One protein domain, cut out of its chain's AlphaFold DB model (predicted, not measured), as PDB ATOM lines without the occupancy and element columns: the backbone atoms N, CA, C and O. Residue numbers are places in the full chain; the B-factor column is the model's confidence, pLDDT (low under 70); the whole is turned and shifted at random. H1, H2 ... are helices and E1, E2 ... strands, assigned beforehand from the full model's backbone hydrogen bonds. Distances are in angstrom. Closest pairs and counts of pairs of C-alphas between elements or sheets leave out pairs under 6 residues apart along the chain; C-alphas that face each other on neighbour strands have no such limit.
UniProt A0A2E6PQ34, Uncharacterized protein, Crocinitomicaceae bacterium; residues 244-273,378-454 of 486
ATOM      1  N   GLU A 244      16.692  59.978  48.530       88.69
ATOM      2  CA  GLU A 244      17.340  59.045  49.449       88.69
ATOM      3  C   GLU A 244      17.051  59.434  50.903       88.69
ATOM      4  O   GLU A 244      17.248  60.576  51.325       88.69
ATOM      5  N   SER A 245      16.560  58.467  51.667       83.88
ATOM      6  CA  SER A 245      16.228  58.608  53.079       83.88
ATOM      7  C   SER A 245      16.557  57.303  53.801       83.88
ATOM      8  O   SER A 245      16.783  56.269  53.175       83.88
ATOM      9  N   SER A 246      16.571  57.334  55.132       78.38
ATOM     10  CA  SER A 246      16.734  56.132  55.959       78.38
ATOM     11  C   SER A 246      15.479  55.246  55.999       78.38
ATOM     12  O   SER A 246      15.330  54.467  56.935       78.38
ATOM     13  N   ASP A 247      14.538  55.425  55.069       71.00
ATOM     14  CA  ASP A 247      13.327  54.613  54.991       71.00
ATOM     15  C   ASP A 247      13.667  53.206  54.485       71.00
ATOM     16  O   ASP A 247      14.475  53.053  53.579       71.00
ATOM     17  N   ASP A 248      12.976  52.178  54.974       70.88
ATOM     18  CA  ASP A 248      13.189  50.786  54.535       70.88
ATOM     19  C   ASP A 248      12.462  50.441  53.214       70.88
ATOM     20  O   ASP A 248      12.202  49.274  52.912       70.88
ATOM     21  N   ILE A 249      12.072  51.444  52.418       86.94
ATOM     22  CA  ILE A 249      11.353  51.225  51.156       86.94
ATOM     23  C   ILE A 249      12.344  51.251  49.994       86.94
ATOM     24  O   ILE A 249      12.916  52.292  49.668       86.94
ATOM     25  N   SER A 250      12.497  50.101  49.334       89.25
ATOM     26  CA  SER A 250      13.243  49.972  48.084       89.25
ATOM     27  C   SER A 250      12.353  50.181  46.860       89.25
ATOM     28  O   SER A 250      11.184  49.784  46.827       89.25
ATOM     29  N   PHE A 251      12.950  50.801  45.847       91.69
ATOM     30  CA  PHE A 251      12.415  50.959  44.506       91.69
ATOM     31  C   PHE A 251      13.411  50.380  43.513       91.69
ATOM     32  O   PHE A 251      14.549  50.834  43.399       91.69
ATOM     33  N   GLU A 252      12.974  49.361  42.797       94.12
ATOM     34  CA  GLU A 252      13.783  48.618  41.856       94.12
ATOM     35  C   GLU A 252      13.658  49.267  40.481       94.12
ATOM     36  O   GLU A 252      12.562  49.452  39.946       94.12
ATOM     37  N   VAL A 253      14.797  49.652  39.914       94.38
ATOM     38  CA  VAL A 253      14.852  50.436  38.685       94.38
ATOM     39  C   VAL A 253      15.751  49.781  37.655       94.38
ATOM     40  O   VAL A 253      16.764  49.147  37.965       94.38
ATOM     41  N   LEU A 254      15.377  49.978  36.396       95.50
ATOM     42  CA  LEU A 254      16.278  49.770  35.279       95.50
ATOM     43  C   LEU A 254      17.224  50.962  35.174       95.50
ATOM     44  O   LEU A 254      16.854  52.088  35.493       95.50
ATOM     45  N   LEU A 255      18.429  50.721  34.678       96.25
ATOM     46  CA  LEU A 255      19.395  51.777  34.410       96.25
ATOM     47  C   LEU A 255      19.644  51.840  32.923       96.25
ATOM     48  O   LEU A 255      19.880  50.810  32.296       96.25
ATOM     49  N   TYR A 256      19.579  53.039  32.359       95.31
ATOM     50  CA  TYR A 256      19.889  53.256  30.955       95.31
ATOM     51  C   TYR A 256      20.955  54.324  30.785       95.31
ATOM     52  O   TYR A 256      21.066  55.256  31.579       95.31
ATOM     53  N   LYS A 257      21.758  54.177  29.734       95.19
ATOM     54  CA  LYS A 257      22.863  55.089  29.446       95.19
ATOM     55  C   LYS A 257      22.348  56.472  29.050       95.19
ATOM     56  O   LYS A 257      21.514  56.592  28.146       95.19
ATOM     57  N   ASN A 258      22.894  57.515  29.664       94.75
ATOM     58  CA  ASN A 258      22.545  58.903  29.370       94.75
ATOM     59  C   ASN A 258      22.790  59.233  27.888       94.75
ATOM     60  O   ASN A 258      23.799  58.835  27.302       94.75
ATOM     61  N   GLY A 259      21.843  59.937  27.260       91.00
ATOM     62  CA  GLY A 259      21.902  60.296  25.837       91.00
ATOM     63  C   GLY A 259      21.692  59.134  24.854       91.00
ATOM     64  O   GLY A 259      21.805  59.337  23.647       91.00
ATOM     65  N   SER A 260      21.387  57.925  25.338       90.75
ATOM     66  CA  SER A 260      21.008  56.789  24.491       90.75
ATOM     67  C   SER A 260      19.494  56.712  24.287       90.75
ATOM     68  O   SER A 260      18.718  57.258  25.071       90.75
ATOM     69  N   ASN A 261      19.054  55.960  23.276       85.69
ATOM     70  CA  ASN A 261      17.642  55.617  23.113       85.69
ATOM     71  C   ASN A 261      17.250  54.446  24.039       85.69
ATOM     72  O   ASN A 261      16.902  53.366  23.571       85.69
ATOM     73  N   LYS A 262      17.387  54.650  25.359       87.81
ATOM     74  CA  LYS A 262      17.140  53.647  26.414       87.81
ATOM     75  C   LYS A 262      17.936  52.348  26.209       87.81
ATOM     76  O   LYS A 262      17.390  51.246  26.161       87.81
ATOM     77  N   HIS A 263      19.252  52.495  26.091       94.69
ATOM     78  CA  HIS A 263      20.190  51.382  26.199       94.69
ATOM     79  C   HIS A 263      20.319  50.976  27.669       94.69
ATOM     80  O   HIS A 263      21.007  51.657  28.435       94.69
ATOM     81  N   PHE A 264      19.605  49.921  28.058       95.69
ATOM     82  CA  PHE A 264      19.560  49.407  29.418       95.69
ATOM     83  C   PHE A 264      20.784  48.561  29.740       95.69
ATOM     84  O   PHE A 264      21.220  47.740  28.934       95.69
ATOM     85  N   ILE A 265      21.290  48.713  30.955       95.25
ATOM     86  CA  ILE A 265      22.414  47.946  31.470       95.25
ATOM     87  C   ILE A 265      22.057  47.300  32.804       95.25
ATOM     88  O   ILE A 265      21.329  47.878  33.613       95.25
ATOM     89  N   THR A 266      22.538  46.079  33.019       95.00
ATOM     90  CA  THR A 266      22.339  45.410  34.302       95.00
ATOM     91  C   THR A 266      23.146  46.097  35.405       95.00
ATOM     92  O   THR A 266      24.281  46.529  35.188       95.00
ATOM     93  N   SER A 267      22.572  46.192  36.605       95.38
ATOM     94  CA  SER A 267      23.195  46.877  37.744       95.38
ATOM     95  C   SER A 267      24.546  46.281  38.155       95.38
ATOM     96  O   SER A 267      25.421  47.027  38.583       95.38
ATOM     97  N   ASN A 268      24.771  44.980  37.934       91.88
ATOM     98  CA  ASN A 268      26.032  44.299  38.265       91.88
ATOM     99  C   ASN A 268      27.239  44.750  37.420       91.88
ATOM    100  O   ASN A 268      28.362  44.338  37.695       91.88
ATOM    101  N   LEU A 269      27.034  45.568  36.382       92.81
ATOM    102  CA  LEU A 269      28.119  46.153  35.585       92.81
ATOM    103  C   LEU A 269      28.458  47.591  35.998       92.81
ATOM    104  O   LEU A 269      29.302  48.218  35.356       92.81
ATOM    105  N   ILE A 270      27.801  48.131  37.024       94.50
ATOM    106  CA  ILE A 270      27.971  49.512  37.479       94.50
ATOM    107  C   ILE A 270      28.628  49.521  38.857       94.50
ATOM    108  O   ILE A 270      28.215  48.812  39.773       94.50
ATOM    109  N   ASP A 271      29.645  50.365  39.011       94.12
ATOM    110  CA  ASP A 271      30.420  50.453  40.244       94.12
ATOM    111  C   ASP A 271      29.809  51.437  41.245       94.12
ATOM    112  O   ASP A 271      30.294  52.549  41.448       94.12
ATOM    113  N   PHE A 272      28.729  51.020  41.902       91.31
ATOM    114  CA  PHE A 272      28.107  51.819  42.964       91.31
ATOM    115  C   PHE A 272      28.987  51.980  44.210       91.31
ATOM    116  O   PHE A 272      28.767  52.902  44.991       91.31
ATOM    117  N   ASN A 273      29.987  51.112  44.394       90.56
ATOM    118  CA  ASN A 273      30.874  51.136  45.559       90.56
ATOM    119  C   ASN A 273      32.123  52.009  45.350       90.56
ATOM    120  O   ASN A 273      32.824  52.304  46.315       90.56
ATOM    121  N   PRO A 378      28.775  55.073  37.565       94.38
ATOM    122  CA  PRO A 378      27.357  55.314  37.838       94.38
ATOM    123  C   PRO A 378      26.799  56.620  37.253       94.38
ATOM    124  O   PRO A 378      25.657  56.639  36.799       94.38
ATOM    125  N   GLU A 379      27.596  57.693  37.178       93.94
ATOM    126  CA  GLU A 379      27.166  59.007  36.659       93.94
ATOM    127  C   GLU A 379      26.733  58.974  35.178       93.94
ATOM    128  O   GLU A 379      26.069  59.886  34.682       93.94
ATOM    129  N   GLY A 380      27.103  57.919  34.446       94.06
ATOM    130  CA  GLY A 380      26.740  57.724  33.044       94.06
ATOM    131  C   GLY A 380      25.310  57.226  32.810       94.06
ATOM    132  O   GLY A 380      24.935  57.050  31.644       94.06
ATOM    133  N   PHE A 381      24.527  56.981  33.865       95.31
ATOM    134  CA  PHE A 381      23.226  56.313  33.777       95.31
ATOM    135  C   PHE A 381      22.117  57.074  34.498       95.31
ATOM    136  O   PHE A 381      22.357  57.794  35.464       95.31
ATOM    137  N   SER A 382      20.888  56.876  34.024       93.19
ATOM    138  CA  SER A 382      19.665  57.399  34.633       93.19
ATOM    139  C   SER A 382      18.703  56.257  34.975       93.19
ATOM    140  O   SER A 382      18.681  55.241  34.266       93.19
ATOM    141  N   PRO A 383      17.896  56.402  36.042       92.69
ATOM    142  CA  PRO A 383      16.912  55.405  36.426       92.69
ATOM    143  C   PRO A 383      15.699  55.416  35.493       92.69
ATOM    144  O   PRO A 383      15.236  56.458  35.034       92.69
ATOM    145  N   PHE A 384      15.150  54.232  35.253       91.25
ATOM    146  CA  PHE A 384      13.857  54.011  34.625       91.25
ATOM    147  C   PHE A 384      13.012  53.158  35.568       91.25
ATOM    148  O   PHE A 384      13.296  51.979  35.796       91.25
ATOM    149  N   TYR A 385      11.986  53.782  36.139       89.12
ATOM    150  CA  TYR A 385      11.127  53.172  37.145       89.12
ATOM    151  C   TYR A 385      10.190  52.128  36.538       89.12
ATOM    152  O   TYR A 385       9.554  52.362  35.505       89.12
ATOM    153  N   ILE A 386      10.094  50.979  37.205       90.19
ATOM    154  CA  ILE A 386       9.240  49.860  36.814       90.19
ATOM    155  C   ILE A 386       8.380  49.407  37.993       90.19
ATOM    156  O   ILE A 386       8.740  49.580  39.153       90.19
ATOM    157  N   GLY A 387       7.219  48.833  37.687       86.38
ATOM    158  CA  GLY A 387       6.301  48.307  38.690       86.38
ATOM    159  C   GLY A 387       6.841  47.069  39.384       86.38
ATOM    160  O   GLY A 387       7.548  46.259  38.782       86.38
ATOM    161  N   LYS A 388       6.465  46.908  40.658       88.62
ATOM    162  CA  LYS A 388       6.859  45.766  41.498       88.62
ATOM    163  C   LYS A 388       6.457  44.431  40.883       88.62
ATOM    164  O   LYS A 388       7.116  43.424  41.101       88.62
ATOM    165  N   GLU A 389       5.395  44.412  40.084       90.12
ATOM    166  CA  GLU A 389       4.969  43.232  39.351       90.12
ATOM    167  C   GLU A 389       6.029  42.737  38.366       90.12
ATOM    168  O   GLU A 389       6.090  41.531  38.153       90.12
ATOM    169  N   MET A 390       6.867  43.617  37.805       93.00
ATOM    170  CA  MET A 390       7.958  43.276  36.881       93.00
ATOM    171  C   MET A 390       9.262  42.896  37.592       93.00
ATOM    172  O   MET A 390      10.268  42.656  36.927       93.00
ATOM    173  N   VAL A 391       9.269  42.840  38.922       93.88
ATOM    174  CA  VAL A 391      10.450  42.514  39.723       93.88
ATOM    175  C   VAL A 391      10.350  41.072  40.207       93.88
ATOM    176  O   VAL A 391       9.345  40.658  40.783       93.88
ATOM    177  N   ILE A 392      11.414  40.304  39.991       93.69
ATOM    178  CA  ILE A 392      11.610  38.973  40.562       93.69
ATOM    179  C   ILE A 392      12.618  39.113  41.697       93.69
ATOM    180  O   ILE A 392      13.766  39.500  41.474       93.69
ATOM    181  N   LYS A 393      12.181  38.796  42.914       91.38
ATOM    182  CA  LYS A 393      13.014  38.783  44.115       91.38
ATOM    183  C   LYS A 393      12.658  37.532  44.921       91.38
ATOM    184  O   LYS A 393      11.493  37.345  45.264       91.38
ATOM    185  N   GLU A 394      13.628  36.643  45.115       88.19
ATOM    186  CA  GLU A 394      13.421  35.324  45.738       88.19
ATOM    187  C   GLU A 394      13.246  35.453  47.255       88.19
ATOM    188  O   GLU A 394      12.348  34.852  47.842       88.19
ATOM    189  N   ASP A 395      14.073  36.296  47.865       87.75
ATOM    190  CA  ASP A 395      14.021  36.683  49.271       87.75
ATOM    191  C   ASP A 395      14.558  38.114  49.463       87.75
ATOM    192  O   ASP A 395      15.035  38.750  48.521       87.75
ATOM    193  N   GLU A 396      14.493  38.640  50.686       81.56
ATOM    194  CA  GLU A 396      14.899  40.014  51.010       81.56
ATOM    195  C   GLU A 396      16.375  40.330  50.703       81.56
ATOM    196  O   GLU A 396      16.681  41.488  50.402       81.56
ATOM    197  N   PHE A 397      17.250  39.320  50.709       82.31
ATOM    198  CA  PHE A 397      18.696  39.429  50.490       82.31
ATOM    199  C   PHE A 397      19.108  39.169  49.035       82.31
ATOM    200  O   PHE A 397      20.208  39.543  48.626       82.31
ATOM    201  N   SER A 398      18.238  38.545  48.243       87.06
ATOM    202  CA  SER A 398      18.477  38.281  46.828       87.06
ATOM    203  C   SER A 398      18.512  39.576  46.009       87.06
ATOM    204  O   SER A 398      17.740  40.515  46.235       87.06
ATOM    205  N   SER A 399      19.414  39.623  45.024       90.62
ATOM    206  CA  SER A 399      19.473  40.741  44.079       90.62
ATOM    207  C   SER A 399      18.217  40.747  43.200       90.62
ATOM    208  O   SER A 399      17.878  39.701  42.640       90.62
ATOM    209  N   PRO A 400      17.520  41.888  43.056       94.62
ATOM    210  CA  PRO A 400      16.297  41.960  42.267       94.62
ATOM    211  C   PRO A 400      16.598  41.800  40.775       94.62
ATOM    212  O   PRO A 400      17.545  42.383  40.246       94.62
ATOM    213  N   LYS A 401      15.762  41.025  40.088       95.31
ATOM    214  CA  LYS A 401      15.891  40.705  38.661       95.31
ATOM    215  C   LYS A 401      14.661  41.196  37.901       95.31
ATOM    216  O   LYS A 401      13.559  41.228  38.446       95.31
ATOM    217  N   LEU A 402      14.828  41.553  36.631       95.06
ATOM    218  CA  LEU A 402      13.715  41.929  35.760       95.06
ATOM    219  C   LEU A 402      12.932  40.694  35.284       95.06
ATOM    220  O   LEU A 402      13.497  39.789  34.668       95.06
ATOM    221  N   ASP A 403      11.611  40.707  35.449       93.62
ATOM    222  CA  ASP A 403      10.700  39.821  34.723       93.62
ATOM    223  C   ASP A 403      10.533  40.324  33.281       93.62
ATOM    224  O   ASP A 403       9.696  41.179  32.972       93.62
ATOM    225  N   LEU A 404      11.344  39.779  32.371       90.81
ATOM    226  CA  LEU A 404      11.337  40.157  30.957       90.81
ATOM    227  C   LEU A 404       9.981  39.931  30.270       90.81
ATOM    228  O   LEU A 404       9.648  40.669  29.342       90.81
ATOM    229  N   ASN A 405       9.185  38.945  30.695       90.50
ATOM    230  CA  ASN A 405       7.880  38.686  30.082       90.50
ATOM    231  C   ASN A 405       6.879  39.776  30.459       90.50
ATOM    232  O   ASN A 405       6.180  40.304  29.591       90.50
ATOM    233  N   LYS A 406       6.844  40.150  31.740       92.50
ATOM    234  CA  LYS A 406       5.986  41.245  32.200       92.50
ATOM    235  C   LYS A 406       6.448  42.588  31.654       92.50
ATOM    236  O   LYS A 406       5.607  43.378  31.241       92.50
ATOM    237  N   PHE A 407       7.757  42.806  31.533       91.88
ATOM    238  CA  PHE A 407       8.285  44.005  30.885       91.88
ATOM    239  C   PHE A 407       7.914  44.087  29.395       91.88
ATOM    240  O   PHE A 407       7.545  45.154  28.911       91.88
ATOM    241  N   LYS A 408       7.928  42.966  28.659       90.25
ATOM    242  CA  LYS A 408       7.417  42.908  27.275       90.25
ATOM    243  C   LYS A 408       5.929  43.257  27.195       90.25
ATOM    244  O   LYS A 408       5.543  44.032  26.321       90.25
ATOM    245  N   ALA A 409       5.111  42.726  28.105       89.75
ATOM    246  CA  ALA A 409       3.686  43.051  28.171       89.75
ATOM    247  C   ALA A 409       3.463  44.544  28.461       89.75
ATOM    248  O   ALA A 409       2.735  45.210  27.729       89.75
ATOM    249  N   PHE A 410       4.177  45.081  29.449       89.12
ATOM    250  CA  PHE A 410       4.182  46.497  29.806       89.12
ATOM    251  C   PHE A 410       4.582  47.403  28.634       89.12
ATOM    252  O   PHE A 410       3.905  48.389  28.346       89.12
ATOM    253  N   ALA A 411       5.659  47.062  27.921       88.25
ATOM    254  CA  ALA A 411       6.122  47.839  26.775       88.25
ATOM    255  C   ALA A 411       5.083  47.857  25.644       88.25
ATOM    256  O   ALA A 411       4.874  48.899  25.022       88.25
ATOM    257  N   SER A 412       4.397  46.730  25.422       85.94
ATOM    258  CA  SER A 412       3.300  46.633  24.456       85.94
ATOM    259  C   SER A 412       2.076  47.447  24.880       85.94
ATOM    260  O   SER A 412       1.505  48.145  24.048       85.94
ATOM    261  N   GLU A 413       1.667  47.371  26.148       83.56
ATOM    262  CA  GLU A 413       0.510  48.104  26.682       83.56
ATOM    263  C   GLU A 413       0.720  49.619  26.599       83.56
ATOM    264  O   GLU A 413      -0.182  50.363  26.225       83.56
ATOM    265  N   ARG A 414       1.945  50.079  26.871       80.62
ATOM    266  CA  ARG A 414       2.298  51.503  26.855       80.62
ATOM    267  C   ARG A 414       2.771  52.022  25.503       80.62
ATOM    268  O   ARG A 414       3.225  53.160  25.428       80.62
ATOM    269  N   SER A 415       2.674  51.216  24.442       81.19
ATOM    270  CA  SER A 415       3.129  51.589  23.093       81.19
ATOM    271  C   SER A 415       4.567  52.130  23.072       81.19
ATOM    272  O   SER A 415       4.889  53.049  22.320       81.19
ATOM    273  N   ILE A 416       5.442  51.582  23.923       81.94
ATOM    274  CA  ILE A 416       6.854  51.967  23.960       81.94
ATOM    275  C   ILE A 416       7.497  51.517  22.646       81.94
ATOM    276  O   ILE A 416       7.334  50.366  22.239       81.94
ATOM    277  N   ASP A 417       8.256  52.399  21.989       82.94
ATOM    278  CA  ASP A 417       9.040  52.007  20.814       82.94
ATOM    279  C   ASP A 417      10.137  51.020  21.224       82.94
ATOM    280  O   ASP A 417      11.148  51.376  21.827       82.94
ATOM    281  N   THR A 418       9.901  49.753  20.902       84.38
ATOM    282  CA  THR A 418      10.755  48.624  21.267       84.38
ATOM    283  C   THR A 418      11.894  48.386  20.281       84.38
ATOM    284  O   THR A 418      12.828  47.657  20.614       84.38
ATOM    285  N   ASN A 419      11.862  49.003  19.093       83.81
ATOM    286  CA  ASN A 419      12.845  48.740  18.034       83.81
ATOM    287  C   ASN A 419      14.241  49.257  18.378       83.81
ATOM    288  O   ASN A 419      15.236  48.728  17.892       83.81
ATOM    289  N   ASN A 420      14.299  50.294  19.209       84.56
ATOM    290  CA  ASN A 420      15.536  50.960  19.581       84.56
ATOM    291  C   ASN A 420      16.034  50.582  20.984       84.56
ATOM    292  O   ASN A 420      17.129  50.988  21.374       84.56
ATOM    293  N   LEU A 421      15.254  49.795  21.732       91.38
ATOM    294  CA  LEU A 421      15.640  49.338  23.061       91.38
ATOM    295  C   LEU A 421      16.727  48.272  22.953       91.38
ATOM    296  O   LEU A 421      16.617  47.308  22.190       91.38
ATOM    297  N   THR A 422      17.759  48.415  23.772       94.00
ATOM    298  CA  THR A 422      18.873  47.468  23.846       94.00
ATOM    299  C   THR A 422      19.190  47.150  25.296       94.00
ATOM    300  O   THR A 422      18.962  47.982  26.168       94.00
ATOM    301  N   PHE A 423      19.675  45.939  25.546       94.31
ATOM    302  CA  PHE A 423      20.021  45.436  26.870       94.31
ATOM    303  C   PHE A 423      21.459  44.921  26.857       94.31
ATOM    304  O   PHE A 423      21.841  44.160  25.967       94.31
ATOM    305  N   GLU A 424      22.235  45.322  27.855       93.38
ATOM    306  CA  GLU A 424      23.593  44.849  28.106       93.38
ATOM    307  C   GLU A 424      23.601  44.010  29.391       93.38
ATOM    308  O   GLU A 424      23.564  44.535  30.506       93.38
ATOM    309  N   PHE A 425      23.595  42.684  29.222       90.75
ATOM    310  CA  PHE A 425      23.631  41.712  30.328       90.75
ATOM    311  C   PHE A 425      25.056  41.456  30.817       90.75
ATOM    312  O   PHE A 425      25.274  41.075  31.963       90.75
ATOM    313  N   ARG A 426      26.029  41.612  29.919       87.94
ATOM    314  CA  ARG A 426      27.455  41.470  30.197       87.94
ATOM    315  C   ARG A 426      28.203  42.557  29.447       87.94
ATOM    316  O   ARG A 426      27.726  43.021  28.412       87.94
ATOM    317  N   LYS A 427      29.376  42.944  29.944       86.81
ATOM    318  CA  LYS A 427      30.086  44.098  29.397       86.81
ATOM    319  C   LYS A 427      30.427  43.919  27.914       86.81
ATOM    320  O   LYS A 427      31.153  42.998  27.548       86.81
ATOM    321  N   GLY A 428      29.922  44.826  27.081       84.75
ATOM    322  CA  GLY A 428      30.106  44.837  25.628       84.75
ATOM    323  C   GLY A 428      29.149  43.936  24.837       84.75
ATOM    324  O   GLY A 428      29.120  44.035  23.609       84.75
ATOM    325  N   ASP A 429      28.333  43.116  25.505       86.75
ATOM    326  CA  ASP A 429      27.377  42.207  24.869       86.75
ATOM    327  C   ASP A 429      25.996  42.869  24.780       86.75
ATOM    328  O   ASP A 429      25.126  42.691  25.638       86.75
ATOM    329  N   ILE A 430      25.803  43.658  23.722       90.69
ATOM    330  CA  ILE A 430      24.570  44.417  23.485       90.69
ATOM    331  C   ILE A 430      23.571  43.574  22.687       90.69
ATOM    332  O   ILE A 430      23.858  43.133  21.573       90.69
ATOM    333  N   ILE A 431      22.364  43.409  23.230       91.50
ATOM    334  CA  ILE A 431      21.274  42.648  22.612       91.50
ATOM    335  C   ILE A 431      20.085  43.577  22.355       91.50
ATOM    336  O   ILE A 431      19.635  44.294  23.247       91.50
ATOM    337  N   ASN A 432      19.541  43.558  21.137       91.94
ATOM    338  CA  ASN A 432      18.295  44.266  20.825       91.94
ATOM    339  C   ASN A 432      17.124  43.633  21.578       91.94
ATOM    340  O   ASN A 432      16.991  42.410  21.583       91.94
ATOM    341  N   PHE A 433      16.236  44.453  22.140       90.62
ATOM    342  CA  PHE A 433      15.106  43.992  22.951       90.62
ATOM    343  C   PHE A 433      14.217  42.960  22.239       90.62
ATOM    344  O   PHE A 433      13.780  41.981  22.844       90.62
ATOM    345  N   THR A 434      14.015  43.130  20.933       87.81
ATOM    346  CA  THR A 434      13.249  42.214  20.075       87.81
ATOM    347  C   THR A 434      13.857  40.812  19.967       87.81
ATOM    348  O   THR A 434      13.132  39.852  19.712       87.81
ATOM    349  N   ASN A 435      15.163  40.679  20.207       88.62
ATOM    350  CA  ASN A 435      15.913  39.428  20.115       88.62
ATOM    351  C   ASN A 435      16.159  38.776  21.487       88.62
ATOM    352  O   ASN A 435      16.818  37.741  21.559       88.62
ATOM    353  N   ILE A 436      15.668  39.364  22.583       86.06
ATOM    354  CA  ILE A 436      15.868  38.801  23.921       86.06
ATOM    355  C   ILE A 436      14.957  37.584  24.106       86.06
ATOM    356  O   ILE A 436      13.724  37.692  24.092       86.06
ATOM    357  N   HIS A 437      15.573  36.429  24.337       80.50
ATOM    358  CA  HIS A 437      14.893  35.173  24.654       80.50
ATOM    359  C   HIS A 437      14.816  34.954  26.173       80.50
ATOM    360  O   HIS A 437      15.581  35.550  26.924       80.50
ATOM    361  N   ASN A 438      13.898  34.107  26.648       66.56
ATOM    362  CA  ASN A 438      13.726  33.889  28.093       66.56
ATOM    363  C   ASN A 438      14.887  33.118  28.741       66.56
ATOM    364  O   ASN A 438      15.069  33.229  29.945       66.56
ATOM    365  N   ASP A 439      15.702  32.423  27.945       61.41
ATOM    366  CA  ASP A 439      16.904  31.717  28.409       61.41
ATOM    367  C   ASP A 439      18.141  32.641  28.490       61.41
ATOM    368  O   ASP A 439      19.267  32.174  28.657       61.41
ATOM    369  N   SER A 440      17.954  33.955  28.309       61.94
ATOM    370  CA  SER A 440      19.029  34.945  28.458       61.94
ATOM    371  C   SER A 440      19.497  35.008  29.916       61.94
ATOM    372  O   SER A 440      18.729  34.708  30.827       61.94
ATOM    373  N   ASN A 441      20.750  35.427  30.140       70.69
ATOM    374  CA  ASN A 441      21.277  35.667  31.489       70.69
ATOM    375  C   ASN A 441      20.337  36.574  32.303       70.69
ATOM    376  O   ASN A 441      19.589  37.377  31.744       70.69
ATOM    377  N   GLU A 442      20.403  36.479  33.626       87.31
ATOM    378  CA  GLU A 442      19.591  37.307  34.516       87.31
ATOM    379  C   GLU A 442      19.921  38.798  34.339       87.31
ATOM    380  O   GLU A 442      21.088  39.180  34.249       87.31
ATOM    381  N   PHE A 443      18.890  39.648  34.275       93.44
ATOM    382  CA  PHE A 443      19.059  41.100  34.218       93.44
ATOM    383  C   PHE A 443      18.783  41.701  35.593       93.44
ATOM    384  O   PHE A 443      17.625  41.852  35.990       93.44
ATOM    385  N   TYR A 444      19.846  42.028  36.320       95.00
ATOM    386  CA  TYR A 444      19.757  42.622  37.650       95.00
ATOM    387  C   TYR A 444      19.365  44.097  37.589       95.00
ATOM    388  O   TYR A 444      19.840  44.850  36.730       95.00
ATOM    389  N   LEU A 445      18.493  44.472  38.519       96.06
ATOM    390  CA  LEU A 445      17.965  45.813  38.730       96.06
ATOM    391  C   LEU A 445      18.779  46.537  39.802       96.06
ATOM    392  O   LEU A 445      19.454  45.913  40.623       96.06
ATOM    393  N   PHE A 446      18.711  47.864  39.806       94.56
ATOM    394  CA  PHE A 446      19.272  48.670  40.884       94.56
ATOM    395  C   PHE A 446      18.196  48.978  41.923       94.56
ATOM    396  O   PHE A 446      17.077  49.333  41.564       94.56
ATOM    397  N   SER A 447      18.536  48.850  43.203       92.12
ATOM    398  CA  SER A 447      17.637  49.177  44.310       92.12
ATOM    399  C   SER A 447      17.942  50.577  44.818       92.12
ATOM    400  O   SER A 447      18.977  50.794  45.446       92.12
ATOM    401  N   LYS A 448      17.025  51.516  44.593       91.06
ATOM    402  CA  LYS A 448      17.085  52.854  45.177       91.06
ATOM    403  C   LYS A 448      16.235  52.892  46.442       91.06
ATOM    404  O   LYS A 448      15.061  52.535  46.403       91.06
ATOM    405  N   ILE A 449      16.829  53.291  47.559       90.50
ATOM    406  CA  ILE A 449      16.153  53.345  48.860       90.50
ATOM    407  C   ILE A 449      15.751  54.790  49.136       90.50
ATOM    408  O   ILE A 449      16.575  55.693  48.995       90.50
ATOM    409  N   GLY A 450      14.496  55.015  49.515       91.94
ATOM    410  CA  GLY A 450      14.071  56.329  49.982       91.94
ATOM    411  C   GLY A 450      12.592  56.623  49.778       91.94
ATOM    412  O   GLY A 450      11.759  55.720  49.719       91.94
ATOM    413  N   THR A 451      12.253  57.904  49.638       92.81
ATOM    414  CA  THR A 451      10.873  58.353  49.432       92.81
ATOM    415  C   THR A 451      10.675  58.952  48.035       92.81
ATOM    416  O   THR A 451      11.433  59.836  47.640       92.81
ATOM    417  N   PRO A 452       9.622  58.577  47.282       93.56
ATOM    418  CA  PRO A 452       9.295  59.242  46.027       93.56
ATOM    419  C   PRO A 452       8.951  60.710  46.238       93.56
ATOM    420  O   PRO A 452       8.134  61.033  47.109       93.56
ATOM    421  N   VAL A 453       9.512  61.559  45.383       95.31
ATOM    422  CA  VAL A 453       9.311  63.006  45.340       95.31
ATOM    423  C   VAL A 453       9.085  63.484  43.903       95.31
ATOM    424  O   VAL A 453       9.440  62.804  42.941       95.31
ATOM    425  N   PHE A 454       8.448  64.641  43.748       97.56
ATOM    426  CA  PHE A 454       8.263  65.292  42.452       97.56
ATOM    427  C   PHE A 454       8.216  66.801  42.631       97.56
ATOM    428  O   PHE A 454       7.888  67.291  43.712       97.56
TER     429      PHE A 454
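What this domain is: This is residues 244 to 273 and 378 to 454 of the 486 residues of an uncharacterized protein of Crocinitomicaceae bacterium (UniProt A0A2E6PQ34). A single strongly twisted, branched sheet is built around the long strand E1, with E6 beside one part of E1, E2 beside another, and E3 on the other side. E4 and E5 carry the sheet onward from E2, while the lone helix H1 lies away from the sheet and E7 turns off sharply after E6. The printed part has 107 residues, with named elements in the order E1, E2, E3, H1, E4, E5, E6, E7; the sheet is mixed, its E2 and E4 parallel and its other pairs antiparallel. The class is mixed, helices and strands, though under half of the residues are in named elements. The whole is compact, with a radius of gyration of the C-alphas of 13.7 A and spans of 39 by 29 by 27 A.

How they stand to each other: Begin with E1, residues 250 to 257, whose pairing is staggered. Look along it for E6, residues 446 to 449, antiparallel, with N 251 and O 448 2.8 A apart, within hydrogen-bond range. E2, residues 263 to 265, forms a hairpin with E1, and N 257 and O 263 are 2.9 A apart. E2 and E6 lie on one side of E1; E3, residues 381 to 385, lies on the other side, antiparallel, with N 384 and O 254 at 2.7 A. E4, residues 422 to 426, is the parallel neighbour of E2, with N 264 and O 422 at 2.8 A. E5, residues 429 to 432, forms a hairpin with E4, with N 423 and O 431 at 2.8 A. H1, residues 404 to 413, is not on the sheet, and every O i to N i+4 pair in it is within hydrogen-bond range. E6 runs on into E7, residues 451 to 454, at 92 degrees across a break of 1 residue; E7 pairs with no named strand.

Where its parts are: Find C-alpha 250 at (13.243, 49.972, 48.084), where E1 begins its 21.6 A. E2 is 6.7 A long and E3 12.9 A. Find C-alpha 404 at (11.337, 40.157, 30.957); from there H1 runs 14.1 A. E4 spans 12.2 A, E5 10.2 A and E6 9.8 A. E7 spans 10.2 A and ends at C-alpha 454, (8.263, 65.292, 42.452).

The domain as a whole: The C-alphas of Ser 246 and Asn 435, the two farthest apart, are 39.6 A apart. Residues 274 to 377 are not printed, and C-alphas 273 and 378 are 9.5 A apart across the cut. The links E3 to H1 and E5 to E6 are long. The mean pLDDT of the printed part is 89.2; look at residues 438 to 440 for the values under 70.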